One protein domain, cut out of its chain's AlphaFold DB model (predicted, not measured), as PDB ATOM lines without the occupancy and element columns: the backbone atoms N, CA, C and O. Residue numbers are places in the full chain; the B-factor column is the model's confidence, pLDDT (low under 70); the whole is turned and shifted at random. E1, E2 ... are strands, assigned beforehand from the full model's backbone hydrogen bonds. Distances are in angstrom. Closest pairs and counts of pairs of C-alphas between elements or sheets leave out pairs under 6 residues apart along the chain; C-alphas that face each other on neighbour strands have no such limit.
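AT A GLANCE: This is residues 3 to 99 of the 277 residues of a protein of Novispirillum itersonii (UniProt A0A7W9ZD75). With little regular structure, this is a flat, open frame: a small twisted sheet, E2 - E1 - E3, on one side, a long hairpin, E4 and E5, on the other, and long links joining them. The printed part has 97 residues, 33 of them in five named strands, E1 to E5 in order, with no named helix. It is all strand, both sheets antiparallel, loose with a radius of gyration of the C-alphas of 16.5 A, spanning 45 by 39 by 19 A.

IN THESE COORDINATES: Find C-alpha 3 at (-15.542, -3.439, 102.021), where E1, residues 3 to 6, begins. E2 is residues 9 to 16, E3 28 to 31. E4, residues 43 to 50, runs 23.3 A; E5, residues 67 to 75, runs 24.1 A to C-alpha 75 at (-20.310, 19.386, 99.070).

HOW THE PARTS SIT: In the strongly twisted sheet, look for N 11 and O 4, 2.9 A, in the hairpin E1 and E2, and N 4 and O 29, 2.8 A, between E1 and E3. E2 bends by 86 degrees at residue 12. In the hairpin E4 and E5, N 46 and O 72 are 2.8 A apart. E3 and E4 are apart.

THE WHOLE: The farthest C-alphas, Gly 40 and Leu 61, are 47.1 A apart. The printed part has no cut; the links E2 to E3, E3 to E4 and E4 to E5 are long. No printed residue is under 70 in pLDDT.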
ATOM      1  N   GLU A   3     -16.669  -2.755 102.660       95.44
ATOM      2  CA  GLU A   3     -15.542  -3.439 102.021       95.44
ATOM      3  C   GLU A   3     -16.007  -4.257 100.812       95.44
ATOM      4  O   GLU A   3     -16.976  -5.011 100.899       95.44
ATOM      5  N   ILE A   4     -15.326  -4.088  99.681       95.69
ATOM      6  CA  ILE A   4     -15.636  -4.754  98.407       95.69
ATOM      7  C   ILE A   4     -14.444  -5.521  97.826       95.69
ATOM      8  O   ILE A   4     -14.635  -6.364  96.948       95.69
ATOM      9  N   ALA A   5     -13.230  -5.267  98.316       95.38
ATOM     10  CA  ALA A   5     -12.027  -5.996  97.935       95.38
ATOM     11  C   ALA A   5     -11.001  -6.018  99.072       95.38
ATOM     12  O   ALA A   5     -10.977  -5.122  99.918       95.38
ATOM     13  N   LEU A   6     -10.148  -7.039  99.049       94.56
ATOM     14  CA  LEU A   6      -9.016  -7.232  99.951       94.56
ATOM     15  C   LEU A   6      -7.759  -7.380  99.117       94.56
ATOM     16  O   LEU A   6      -7.746  -8.174  98.186       94.56
ATOM     17  N   ASP A   7      -6.716  -6.624  99.429       92.44
ATOM     18  CA  ASP A   7      -5.431  -6.699  98.730       92.44
ATOM     19  C   ASP A   7      -5.563  -6.490  97.202       92.44
ATOM     20  O   ASP A   7      -4.818  -7.043  96.397       92.44
ATOM     21  N   GLY A   8      -6.545  -5.677  96.784       90.94
ATOM     22  CA  GLY A   8      -6.897  -5.452  95.373       90.94
ATOM     23  C   GLY A   8      -7.691  -6.594  94.718       90.94
ATOM     24  O   GLY A   8      -7.972  -6.546  93.520       90.94
ATOM     25  N   LEU A   9      -8.080  -7.614  95.486       93.62
ATOM     26  CA  LEU A   9      -8.844  -8.779  95.047       93.62
ATOM     27  C   LEU A   9     -10.304  -8.616  95.464       93.62
ATOM     28  O   LEU A   9     -10.666  -8.671  96.642       93.62
ATOM     29  N   SER A  10     -11.166  -8.383  94.478       94.56
ATOM     30  CA  SER A  10     -12.587  -8.143  94.723       94.56
ATOM     31  C   SER A  10     -13.293  -9.375  95.297       94.56
ATOM     32  O   SER A  10     -13.170 -10.488  94.778       94.56
ATOM     33  N   LEU A  11     -14.104  -9.143  96.333       94.25
ATOM     34  CA  LEU A  11     -14.924 -10.156  97.002       94.25
ATOM     35  C   LEU A  11     -16.049 -10.676  96.092       94.25
ATOM     36  O   LEU A  11     -16.515 -11.805  96.239       94.25
ATOM     37  N   GLY A  12     -16.506  -9.845  95.150       94.75
ATOM     38  CA  GLY A  12     -17.736 -10.074  94.387       94.75
ATOM     39  C   GLY A  12     -19.017  -9.771  95.166       94.75
ATOM     40  O   GLY A  12     -20.120 -10.103  94.736       94.75
ATOM     41  N   TYR A  13     -18.882  -9.176  96.345       94.31
ATOM     42  CA  TYR A  13     -19.974  -8.763  97.210       94.31
ATOM     43  C   TYR A  13     -19.508  -7.628  98.125       94.31
ATOM     44  O   TYR A  13     -18.378  -7.158  98.018       94.31
ATOM     45  N   MET A  14     -20.405  -7.140  98.980       95.19
ATOM     46  CA  MET A  14     -20.164  -5.986  99.839       95.19
ATOM     47  C   MET A  14     -20.273  -6.400 101.302       95.19
ATOM     48  O   MET A  14     -21.341  -6.821 101.732       95.19
ATOM     49  N   ASN A  15     -19.211  -6.226 102.082       95.56
ATOM     50  CA  ASN A  15     -19.219  -6.442 103.524       95.56
ATOM     51  C   ASN A  15     -19.300  -5.123 104.281       95.56
ATOM     52  O   ASN A  15     -18.490  -4.224 104.094       95.56
ATOM     53  N   SER A  16     -20.291  -4.991 105.158       95.19
ATOM     54  CA  SER A  16     -20.516  -3.762 105.917       95.19
ATOM     55  C   SER A  16     -19.887  -3.864 107.299       95.19
ATOM     56  O   SER A  16     -20.456  -4.473 108.197       95.19
ATOM     57  N   TRP A  17     -18.733  -3.225 107.466       94.19
ATOM     58  CA  TRP A  17     -17.977  -3.214 108.714       94.19
ATOM     59  C   TRP A  17     -18.150  -1.896 109.478       94.19
ATOM     60  O   TRP A  17     -18.247  -0.810 108.882       94.19
ATOM     61  N   THR A  18     -18.141  -1.982 110.809       91.44
ATOM     62  CA  THR A  18     -17.959  -0.821 111.695       91.44
ATOM     63  C   THR A  18     -16.498  -0.384 111.741       91.44
ATOM     64  O   THR A  18     -16.223   0.813 111.787       91.44
ATOM     65  N   GLU A  19     -15.585  -1.349 111.670       92.00
ATOM     66  CA  GLU A  19     -14.137  -1.185 111.725       92.00
ATOM     67  C   GLU A  19     -13.486  -2.232 110.817       92.00
ATOM     68  O   GLU A  19     -13.979  -3.355 110.724       92.00
ATOM     69  N   VAL A  20     -12.411  -1.852 110.130       92.56
ATOM     70  CA  VAL A  20     -11.637  -2.742 109.260       92.56
ATOM     71  C   VAL A  20     -10.238  -2.845 109.851       92.56
ATOM     72  O   VAL A  20      -9.567  -1.827 109.999       92.56
ATOM     73  N   GLU A  21      -9.809  -4.059 110.194       91.38
ATOM     74  CA  GLU A  21      -8.450  -4.303 110.684       91.38
ATOM     75  C   GLU A  21      -7.457  -4.265 109.515       91.38
ATOM     76  O   GLU A  21      -7.600  -5.010 108.541       91.38
ATOM     77  N   LEU A  22      -6.429  -3.423 109.634       92.06
ATOM     78  CA  LEU A  22      -5.333  -3.314 108.676       92.06
ATOM     79  C   LEU A  22      -4.011  -3.628 109.379       92.06
ATOM     80  O   LEU A  22      -3.583  -2.902 110.269       92.06
ATOM     81  N   GLN A  23      -3.376  -4.720 108.969       91.94
ATOM     82  CA  GLN A  23      -2.018  -5.088 109.372       91.94
ATOM     83  C   GLN A  23      -1.026  -4.628 108.287       91.94
ATOM     84  O   GLN A  23      -1.461  -4.296 107.179       91.94
ATOM     85  N   PRO A  24       0.295  -4.605 108.543       90.62
ATOM     86  CA  PRO A  24       1.273  -4.262 107.513       90.62
ATOM     87  C   PRO A  24       1.085  -5.093 106.242       90.62
ATOM     88  O   PRO A  24       0.942  -6.314 106.306       90.62
ATOM     89  N   GLY A  25       1.059  -4.406 105.101       90.75
ATOM     90  CA  GLY A  25       0.822  -4.991 103.778       90.75
ATOM     91  C   GLY A  25      -0.656  -5.127 103.387       90.75
ATOM     92  O   GLY A  25      -0.951  -5.217 102.198       90.75
ATOM     93  N   TYR A  26      -1.599  -5.063 104.337       94.56
ATOM     94  CA  TYR A  26      -3.023  -5.183 104.014       94.56
ATOM     95  C   TYR A  26      -3.512  -3.983 103.214       94.56
ATOM     96  O   TYR A  26      -3.174  -2.831 103.500       94.56
ATOM     97  N   ARG A  27      -4.414  -4.248 102.270       93.94
ATOM     98  CA  ARG A  27      -5.200  -3.214 101.594       93.94
ATOM     99  C   ARG A  27      -6.674  -3.597 101.639       93.94
ATOM    100  O   ARG A  27      -7.029  -4.764 101.519       93.94
ATOM    101  N   SER A  28      -7.543  -2.610 101.814       94.56
ATOM    102  CA  SER A  28      -8.993  -2.808 101.781       94.56
ATOM    103  C   SER A  28      -9.615  -1.722 100.919       94.56
ATOM    104  O   SER A  28      -9.387  -0.532 101.154       94.56
ATOM    105  N   ASP A  29     -10.402  -2.133  99.926       94.50
ATOM    106  CA  ASP A  29     -11.178  -1.206  99.113       94.50
ATOM    107  C   ASP A  29     -12.578  -1.096  99.705       94.50
ATOM    108  O   ASP A  29     -13.331  -2.074  99.766       94.50
ATOM    109  N   ILE A  30     -12.937   0.111 100.143       93.25
ATOM    110  CA  ILE A  30     -14.214   0.389 100.799       93.25
ATOM    111  C   ILE A  30     -15.063   1.380 100.001       93.25
ATOM    112  O   ILE A  30     -14.600   2.419  99.536       93.25
ATOM    113  N   LEU A  31     -16.362   1.104  99.919       92.19
ATOM    114  CA  LEU A  31     -17.380   2.065  99.525       92.19
ATOM    115  C   LEU A  31     -17.888   2.808 100.764       92.19
ATOM    116  O   LEU A  31     -18.195   2.224 101.810       92.19
ATOM    117  N   VAL A  32     -18.020   4.123 100.632       88.81
ATOM    118  CA  VAL A  32     -18.585   4.994 101.663       88.81
ATOM    119  C   VAL A  32     -19.719   5.795 101.043       88.81
ATOM    120  O   VAL A  32     -19.526   6.506 100.060       88.81
ATOM    121  N   LYS A  33     -20.911   5.699 101.636       88.94
ATOM    122  CA  LYS A  33     -22.055   6.535 101.278       88.94
ATOM    123  C   LYS A  33     -22.240   7.610 102.341       88.94
ATOM    124  O   LYS A  33     -22.623   7.305 103.469       88.94
ATOM    125  N   ALA A  34     -21.975   8.860 101.978       88.38
ATOM    126  CA  ALA A  34     -22.259   9.989 102.853       88.38
ATOM    127  C   ALA A  34     -23.783  10.175 103.019       88.38
ATOM    128  O   ALA A  34     -24.531   9.976 102.055       88.38
ATOM    129  N   PRO A  35     -24.266  10.548 104.217       86.56
ATOM    130  CA  PRO A  35     -25.660  10.920 104.401       86.56
ATOM    131  C   PRO A  35     -25.969  12.243 103.685       86.56
ATOM    132  O   PRO A  35     -25.072  13.004 103.321       86.56
ATOM    133  N   LEU A  36     -27.261  12.522 103.489       88.19
ATOM    134  CA  LEU A  36     -27.700  13.812 102.962       88.19
ATOM    135  C   LEU A  36     -27.276  14.946 103.899       88.19
ATOM    136  O   LEU A  36     -27.321  14.798 105.125       88.19
ATOM    137  N   LEU A  37     -26.900  16.084 103.313       88.94
ATOM    138  CA  LEU A  37     -26.614  17.286 104.083       88.94
ATOM    139  C   LEU A  37     -27.873  17.721 104.855       88.94
ATOM    140  O   LEU A  37     -28.974  17.681 104.292       88.94
ATOM    141  N   PRO A  38     -27.738  18.150 106.123       86.38
ATOM    142  CA  PRO A  38     -28.845  18.739 106.863       86.38
ATOM    143  C   PRO A  38     -29.453  19.936 106.111       86.38
ATOM    144  O   PRO A  38     -28.730  20.632 105.391       86.38
ATOM    145  N   PRO A  39     -30.755  20.232 106.285       87.81
ATOM    146  CA  PRO A  39     -31.378  21.396 105.663       87.81
ATOM    147  C   PRO A  39     -30.590  22.686 105.935       87.81
ATOM    148  O   PRO A  39     -30.286  23.005 107.083       87.81
ATOM    149  N   GLY A  40     -30.251  23.422 104.874       88.50
ATOM    150  CA  GLY A  40     -29.479  24.667 104.954       88.50
ATOM    151  C   GLY A  40     -27.955  24.501 105.016       88.50
ATOM    152  O   GLY A  40     -27.248  25.500 104.907       88.50
ATOM    153  N   ALA A  41     -27.427  23.280 105.138       90.62
ATOM    154  CA  ALA A  41     -25.989  23.031 105.064       90.62
ATOM    155  C   ALA A  41     -25.506  22.942 103.604       90.62
ATOM    156  O   ALA A  41     -26.149  22.325 102.756       90.62
ATOM    157  N   THR A  42     -24.344  23.534 103.313       91.62
ATOM    158  CA  THR A  42     -23.670  23.466 101.997       91.62
ATOM    159  C   THR A  42     -22.485  22.499 101.984       91.62
ATOM    160  O   THR A  42     -21.965  22.157 100.919       91.62
ATOM    161  N   GLU A  43     -22.065  22.053 103.167       94.62
ATOM    162  CA  GLU A  43     -20.920  21.181 103.393       94.62
ATOM    163  C   GLU A  43     -21.163  20.278 104.610       94.62
ATOM    164  O   GLU A  43     -21.766  20.700 105.598       94.62
ATOM    165  N   ALA A  44     -20.631  19.056 104.557       92.88
ATOM    166  CA  ALA A  44     -20.358  18.235 105.731       92.88
ATOM    167  C   ALA A  44     -18.918  17.712 105.695       92.88
ATOM    168  O   ALA A  44     -18.363  17.428 104.631       92.88
ATOM    169  N   VAL A  45     -18.320  17.565 106.876       93.38
ATOM    170  CA  VAL A  45     -16.967  17.033 107.050       93.38
ATOM    171  C   VAL A  45     -17.043  15.749 107.864       93.38
ATOM    172  O   VAL A  45     -17.555  15.748 108.982       93.38
ATOM    173  N   TYR A  46     -16.486  14.676 107.318       91.75
ATOM    174  CA  TYR A  46     -16.332  13.386 107.978       91.75
ATOM    175  C   TYR A  46     -14.851  13.090 108.174       91.75
ATOM    176  O   TYR A  46     -14.005  13.550 107.407       91.75
ATOM    177  N   TYR A  47     -14.543  12.295 109.188       92.38
ATOM    178  CA  TYR A  47     -13.187  11.842 109.456       92.38
ATOM    179  C   TYR A  47     -13.165  10.322 109.509       92.38
ATOM    180  O   TYR A  47     -14.017   9.709 110.155       92.38
ATOM    181  N   VAL A  48     -12.177   9.738 108.842       91.62
ATOM    182  CA  VAL A  48     -11.781   8.346 109.044       91.62
ATOM    183  C   VAL A  48     -10.733   8.355 110.144       91.62
ATOM    184  O   VAL A  48      -9.798   9.155 110.096       91.62
ATOM    185  N   TYR A  49     -10.919   7.504 111.145       94.19
ATOM    186  CA  TYR A  49     -10.021   7.402 112.283       94.19
ATOM    187  C   TYR A  49      -9.387   6.027 112.319       94.19
ATOM    188  O   TYR A  49     -10.081   5.033 112.118       94.19
ATOM    189  N   ASP A  50      -8.108   6.019 112.657       94.50
ATOM    190  CA  ASP A  50      -7.454   4.872 113.254       94.50
ATOM    191  C   ASP A  50      -7.933   4.749 114.700       94.50
ATOM    192  O   ASP A  50      -7.967   5.749 115.433       94.50
ATOM    193  N   GLN A  51      -8.387   3.561 115.083       94.75
ATOM    194  CA  GLN A  51      -8.896   3.306 116.427       94.75
ATOM    195  C   GLN A  51      -7.730   3.120 117.405       94.75
ATOM    196  O   GLN A  51      -6.617   2.819 116.996       94.75
ATOM    197  N   PRO A  52      -7.941   3.339 118.715       94.75
ATOM    198  CA  PRO A  52      -6.884   3.082 119.679       94.75
ATOM    199  C   PRO A  52      -6.539   1.587 119.714       94.75
ATOM    200  O   PRO A  52      -7.416   0.749 119.945       94.75
ATOM    201  N   THR A  53      -5.257   1.268 119.562       93.19
ATOM    202  CA  THR A  53      -4.743  -0.105 119.579       93.19
ATOM    203  C   THR A  53      -4.031  -0.368 120.909       93.19
ATOM    204  O   THR A  53      -3.065   0.322 121.234       93.19
ATOM    205  N   PRO A  54      -4.482  -1.340 121.724       93.06
ATOM    206  CA  PRO A  54      -3.765  -1.742 122.933       93.06
ATOM    207  C   PRO A  54      -2.363  -2.279 122.625       93.06
ATOM    208  O   PRO A  54      -2.133  -2.827 121.547       93.06
ATOM    209  N   ALA A  55      -1.450  -2.205 123.595       89.62
ATOM    210  CA  ALA A  55      -0.082  -2.707 123.443       89.62
ATOM    211  C   ALA A  55      -0.044  -4.194 123.055       89.62
ATOM    212  O   ALA A  55       0.785  -4.604 122.255       89.62
ATOM    213  N   GLU A  56      -0.991  -4.992 123.547       86.75
ATOM    214  CA  GLU A  56      -1.090  -6.427 123.264       86.75
ATOM    215  C   GLU A  56      -1.517  -6.726 121.817       86.75
ATOM    216  O   GLU A  56      -1.382  -7.854 121.342       86.75
ATOM    217  N   LYS A  57      -2.086  -5.731 121.127       83.94
ATOM    218  CA  LYS A  57      -2.536  -5.833 119.736       83.94
ATOM    219  C   LYS A  57      -1.639  -5.074 118.757       83.94
ATOM    220  O   LYS A  57      -1.724  -5.363 117.567       83.94
ATOM    221  N   SER A  58      -0.807  -4.147 119.237       85.50
ATOM    222  CA  SER A  58       0.171  -3.425 118.417       85.50
ATOM    223  C   SER A  58       1.398  -4.294 118.149       85.50
ATOM    224  O   SER A  58       1.887  -5.009 119.024       85.50
ATOM    225  N   LEU A  59       1.942  -4.182 116.939       81.75
ATOM    226  CA  LEU A  59       3.189  -4.849 116.558       81.75
ATOM    227  C   LEU A  59       4.408  -4.302 117.303       81.75
ATOM    228  O   LEU A  59       5.363  -5.037 117.525       81.75
ATOM    229  N   LEU A  60       4.367  -3.030 117.711       84.12
ATOM    230  CA  LEU A  60       5.444  -2.398 118.473       84.12
ATOM    231  C   LEU A  60       5.361  -2.708 119.970       84.12
ATOM    232  O   LEU A  60       6.213  -2.259 120.733       84.12
ATOM    233  N   LEU A  61       4.335  -3.453 120.403       84.25
ATOM    234  CA  LEU A  61       4.046  -3.723 121.812       84.25
ATOM    235  C   LEU A  61       3.849  -2.436 122.631       84.25
ATOM    236  O   LEU A  61       4.135  -2.385 123.828       84.25
ATOM    237  N   THR A  62       3.350  -1.379 121.982       89.94
ATOM    238  CA  THR A  62       3.032  -0.094 122.614       89.94
ATOM    239  C   THR A  62       1.586   0.276 122.327       89.94
ATOM    240  O   THR A  62       1.075  -0.026 121.252       89.94
ATOM    241  N   ALA A  63       0.908   0.912 123.282       94.31
ATOM    242  CA  ALA A  63      -0.453   1.370 123.051       94.31
ATOM    243  C   ALA A  63      -0.453   2.579 122.104       94.31
ATOM    244  O   ALA A  63       0.251   3.563 122.336       94.31
ATOM    245  N   GLU A  64      -1.290   2.524 121.079       94.25
ATOM    246  CA  GLU A  64      -1.451   3.580 120.087       94.25
ATOM    247  C   GLU A  64      -2.764   4.318 120.350       94.25
ATOM    248  O   GLU A  64      -3.825   3.723 120.557       94.25
ATOM    249  N   ALA A  65      -2.694   5.647 120.395       95.62
ATOM    250  CA  ALA A  65      -3.873   6.479 120.584       95.62
ATOM    251  C   ALA A  65      -4.643   6.630 119.270       95.62
ATOM    252  O   ALA A  65      -4.053   6.632 118.198       95.62
ATOM    253  N   ARG A  66      -5.951   6.878 119.365       95.62
ATOM    254  CA  ARG A  66      -6.803   7.197 118.213       95.62
ATOM    255  C   ARG A  66      -6.236   8.376 117.408       95.62
ATOM    256  O   ARG A  66      -6.039   9.450 117.980       95.62
ATOM    257  N   GLN A  67      -6.074   8.223 116.094       95.38
ATOM    258  CA  GLN A  67      -5.580   9.281 115.199       95.38
ATOM    259  C   GLN A  67      -6.505   9.484 113.989       95.38
ATOM    260  O   GLN A  67      -7.099   8.525 113.496       95.38
ATOM    261  N   PRO A  68      -6.681  10.716 113.478       94.69
ATOM    262  CA  PRO A  68      -7.373  10.930 112.210       94.69
ATOM    263  C   PRO A  68      -6.495  10.462 111.037       94.69
ATOM    264  O   PRO A  68      -5.375  10.937 110.876       94.69
ATOM    265  N   LEU A  69      -7.026   9.582 110.188       92.69
ATOM    266  CA  LEU A  69      -6.354   9.094 108.976       92.69
ATOM    267  C   LEU A  69      -6.699   9.927 107.745       92.69
ATOM    268  O   LEU A  69      -5.846  10.222 106.915       92.69
ATOM    269  N   ALA A  70      -7.968  10.314 107.616       92.19
ATOM    270  CA  ALA A  70      -8.437  11.076 106.467       92.19
ATOM    271  C   ALA A  70      -9.582  12.014 106.843       92.19
ATOM    272  O   ALA A  70     -10.406  11.711 107.707       92.19
ATOM    273  N   LYS A  71      -9.659  13.144 106.138       94.06
ATOM    274  CA  LYS A  71     -10.770  14.098 106.189       94.06
ATOM    275  C   LYS A  71     -11.523  14.045 104.863       94.06
ATOM    276  O   LYS A  71     -10.963  14.377 103.823       94.06
ATOM    277  N   VAL A  72     -12.796  13.676 104.906       91.31
ATOM    278  CA  VAL A  72     -13.689  13.631 103.745       91.31
ATOM    279  C   VAL A  72     -14.619  14.835 103.799       91.31
ATOM    280  O   VAL A  72     -15.390  14.993 104.741       91.31
ATOM    281  N   VAL A  73     -14.545  15.696 102.786       93.75
ATOM    282  CA  VAL A  73     -15.381  16.896 102.676       93.75
ATOM    283  C   VAL A  73     -16.428  16.669 101.593       93.75
ATOM    284  O   VAL A  73     -16.085  16.475 100.429       93.75
ATOM    285  N   VAL A  74     -17.703  16.695 101.974       92.19
ATOM    286  CA  VAL A  74     -18.844  16.461 101.082       92.19
ATOM    287  C   VAL A  74     -19.548  17.784 100.822       92.19
ATOM    288  O   VAL A  74     -19.964  18.464 101.758       92.19
ATOM    289  N   ARG A  75     -19.677  18.149  99.546       92.62
ATOM    290  CA  ARG A  75     -20.310  19.386  99.070       92.62
ATOM    291  C   ARG A  75     -21.141  19.105  97.822       92.62
ATOM    292  O   ARG A  75     -20.893  18.130  97.117       92.62
ATOM    293  N   GLY A  76     -22.040  20.031  97.504       87.44
ATOM    294  CA  GLY A  76     -22.785  20.038  96.246       87.44
ATOM    295  C   GLY A  76     -24.163  19.389  96.334       87.44
ATOM    296  O   GLY A  76     -24.642  19.018  97.407       87.44
ATOM    297  N   THR A  77     -24.829  19.311  95.185       86.44
ATOM    298  CA  THR A  77     -26.180  18.761  95.073       86.44
ATOM    299  C   THR A  77     -26.172  17.266  95.365       86.44
ATOM    300  O   THR A  77     -25.363  16.522  94.812       86.44
ATOM    301  N   ALA A  78     -27.099  16.819  96.213       86.38
ATOM    302  CA  ALA A  78     -27.251  15.407  96.520       86.38
ATOM    303  C   ALA A  78     -27.556  14.598  95.251       86.38
ATOM    304  O   ALA A  78     -28.515  14.883  94.532       86.38
ATOM    305  N   LEU A  79     -26.758  13.559  95.017       86.12
ATOM    306  CA  LEU A  79     -27.005  12.569  93.978       86.12
ATOM    307  C   LEU A  79     -27.660  11.342  94.612       86.12
ATOM    308  O   LEU A  79     -27.157  10.786  95.590       86.12
ATOM    309  N   ALA A  80     -28.787  10.908  94.049       82.06
ATOM    310  CA  ALA A  80     -29.492   9.712  94.492       82.06
ATOM    311  C   ALA A  80     -28.742   8.448  94.034       82.06
ATOM    312  O   ALA A  80     -29.124   7.795  93.068       82.06
ATOM    313  N   MET A  81     -27.653   8.113  94.726       85.38
ATOM    314  CA  MET A  81     -26.874   6.900  94.484       85.38
ATOM    315  C   MET A  81     -27.267   5.815  95.493       85.38
ATOM    316  O   MET A  81     -27.127   5.978  96.713       85.38
ATOM    317  N   ALA A  82     -27.792   4.697  94.994       88.81
ATOM    318  CA  ALA A  82     -27.945   3.487  95.790       88.81
ATOM    319  C   ALA A  82     -26.574   2.823  95.996       88.81
ATOM    320  O   ALA A  82     -25.686   2.956  95.156       88.81
ATOM    321  N   LEU A  83     -26.404   2.113  97.115       92.75
ATOM    322  CA  LEU A  83     -25.301   1.157  97.220       92.75
ATOM    323  C   LEU A  83     -25.541   0.024  96.210       92.75
ATOM    324  O   LEU A  83     -26.701  -0.291  95.935       92.75
ATOM    325  N   PRO A  84     -24.480  -0.606  95.677       93.00
ATOM    326  CA  PRO A  84     -24.627  -1.694  94.708       93.00
ATOM    327  C   PRO A  84     -25.353  -2.912  95.299       93.00
ATOM    328  O   PRO A  84     -25.973  -3.679  94.566       93.00
ATOM    329  N   CYS A  85     -25.301  -3.074  96.623       92.81
ATOM    330  CA  CYS A  85     -25.899  -4.187  97.345       92.81
ATOM    331  C   CYS A  85     -26.841  -3.660  98.435       92.81
ATOM    332  O   CYS A  85     -26.518  -2.697  99.132       92.81
ATOM    333  N   ALA A  86     -27.997  -4.305  98.595       88.88
ATOM    334  CA  ALA A  86     -28.959  -3.963  99.646       88.88
ATOM    335  C   ALA A  86     -28.565  -4.528 101.024       88.88
ATOM    336  O   ALA A  86     -28.943  -3.962 102.045       88.88
ATOM    337  N   ALA A  87     -27.813  -5.631 101.044       91.00
ATOM    338  CA  ALA A  87     -27.381  -6.328 102.248       91.00
ATOM    339  C   ALA A  87     -25.868  -6.576 102.231       91.00
ATOM    340  O   ALA A  87     -25.229  -6.517 101.177       91.00
ATOM    341  N   SER A  88     -25.322  -6.833 103.421       93.06
ATOM    342  CA  SER A  88     -23.944  -7.280 103.606       93.06
ATOM    343  C   SER A  88     -23.806  -8.761 103.249       93.06
ATOM    344  O   SER A  88     -24.726  -9.533 103.507       93.06
ATOM    345  N   GLY A  89     -22.642  -9.153 102.739       90.75
ATOM    346  CA  GLY A  89     -22.308 -10.541 102.434       90.75
ATOM    347  C   GLY A  89     -22.669 -10.981 101.008       90.75
ATOM    348  O   GLY A  89     -23.033 -10.150 100.166       90.75
ATOM    349  N   PRO A  90     -22.528 -12.286 100.711       86.50
ATOM    350  CA  PRO A  90     -22.747 -12.850  99.379       86.50
ATOM    351  C   PRO A  90     -24.166 -12.633  98.824       86.50
ATOM    352  O   PRO A  90     -25.113 -12.361  99.554       86.50
ATOM    353  N   GLY A  91     -24.332 -12.803  97.506       84.00
ATOM    354  CA  GLY A  91     -25.631 -12.654  96.823       84.00
ATOM    355  C   GLY A  91     -25.867 -11.281  96.185       84.00
ATOM    356  O   GLY A  91     -26.950 -11.011  95.665       84.00
ATOM    357  N   CYS A  92     -24.853 -10.414  96.169       89.75
ATOM    358  CA  CYS A  92     -24.926  -9.131  95.485       89.75
ATOM    359  C   CYS A  92     -24.729  -9.274  93.968       89.75
ATOM    360  O   CYS A  92     -23.603  -9.313  93.481       89.75
ATOM    361  N   ALA A  93     -25.822  -9.284  93.200       92.31
ATOM    362  CA  ALA A  93     -25.766  -9.423  91.740       92.31
ATOM    363  C   ALA A  93     -24.944  -8.322  91.038       92.31
ATOM    364  O   ALA A  93     -24.334  -8.584  90.007       92.31
ATOM    365  N   ALA A  94     -24.904  -7.107  91.597       93.88
ATOM    366  CA  ALA A  94     -24.157  -5.988  91.022       93.88
ATOM    367  C   ALA A  94     -22.633  -6.149  91.137       93.88
ATOM    368  O   ALA A  94     -21.908  -5.656  90.278       93.88
ATOM    369  N   LEU A  95     -22.154  -6.826  92.188       95.12
ATOM    370  CA  LEU A  95     -20.725  -7.054  92.417       95.12
ATOM    371  C   LEU A  95     -20.292  -8.477  92.061       95.12
ATOM    372  O   LEU A  95     -19.117  -8.690  91.819       95.12
ATOM    373  N   ALA A  96     -21.197  -9.450  91.943       93.56
ATOM    374  CA  ALA A  96     -20.827 -10.828  91.609       93.56
ATOM    375  C   ALA A  96     -19.892 -10.959  90.380       93.56
ATOM    376  O   ALA A  96     -18.933 -11.727  90.465       93.56
ATOM    377  N   PRO A  97     -20.072 -10.189  89.280       94.19
ATOM    378  CA  PRO A  97     -19.169 -10.237  88.127       94.19
ATOM    379  C   PRO A  97     -17.744  -9.744  88.408       94.19
ATOM    380  O   PRO A  97     -16.852 -10.000  87.607       94.19
ATOM    381  N   THR A  98     -17.517  -9.022  89.509       93.38
ATOM    382  CA  THR A  98     -16.195  -8.501  89.878       93.38
ATOM    383  C   THR A  98     -15.374  -9.508  90.681       93.38
ATOM    384  O   THR A  98     -14.214  -9.226  90.972       93.38
ATOM    385  N   LYS A  99     -15.919 -10.674  91.072       91.94
ATOM    386  CA  LYS A  99     -15.119 -11.729  91.720       91.94
ATOM    387  C   LYS A  99     -14.125 -12.297  90.705       91.94
ATOM    388  O   LYS A  99     -14.493 -13.117  89.870       91.94
TER     389      LYS A  99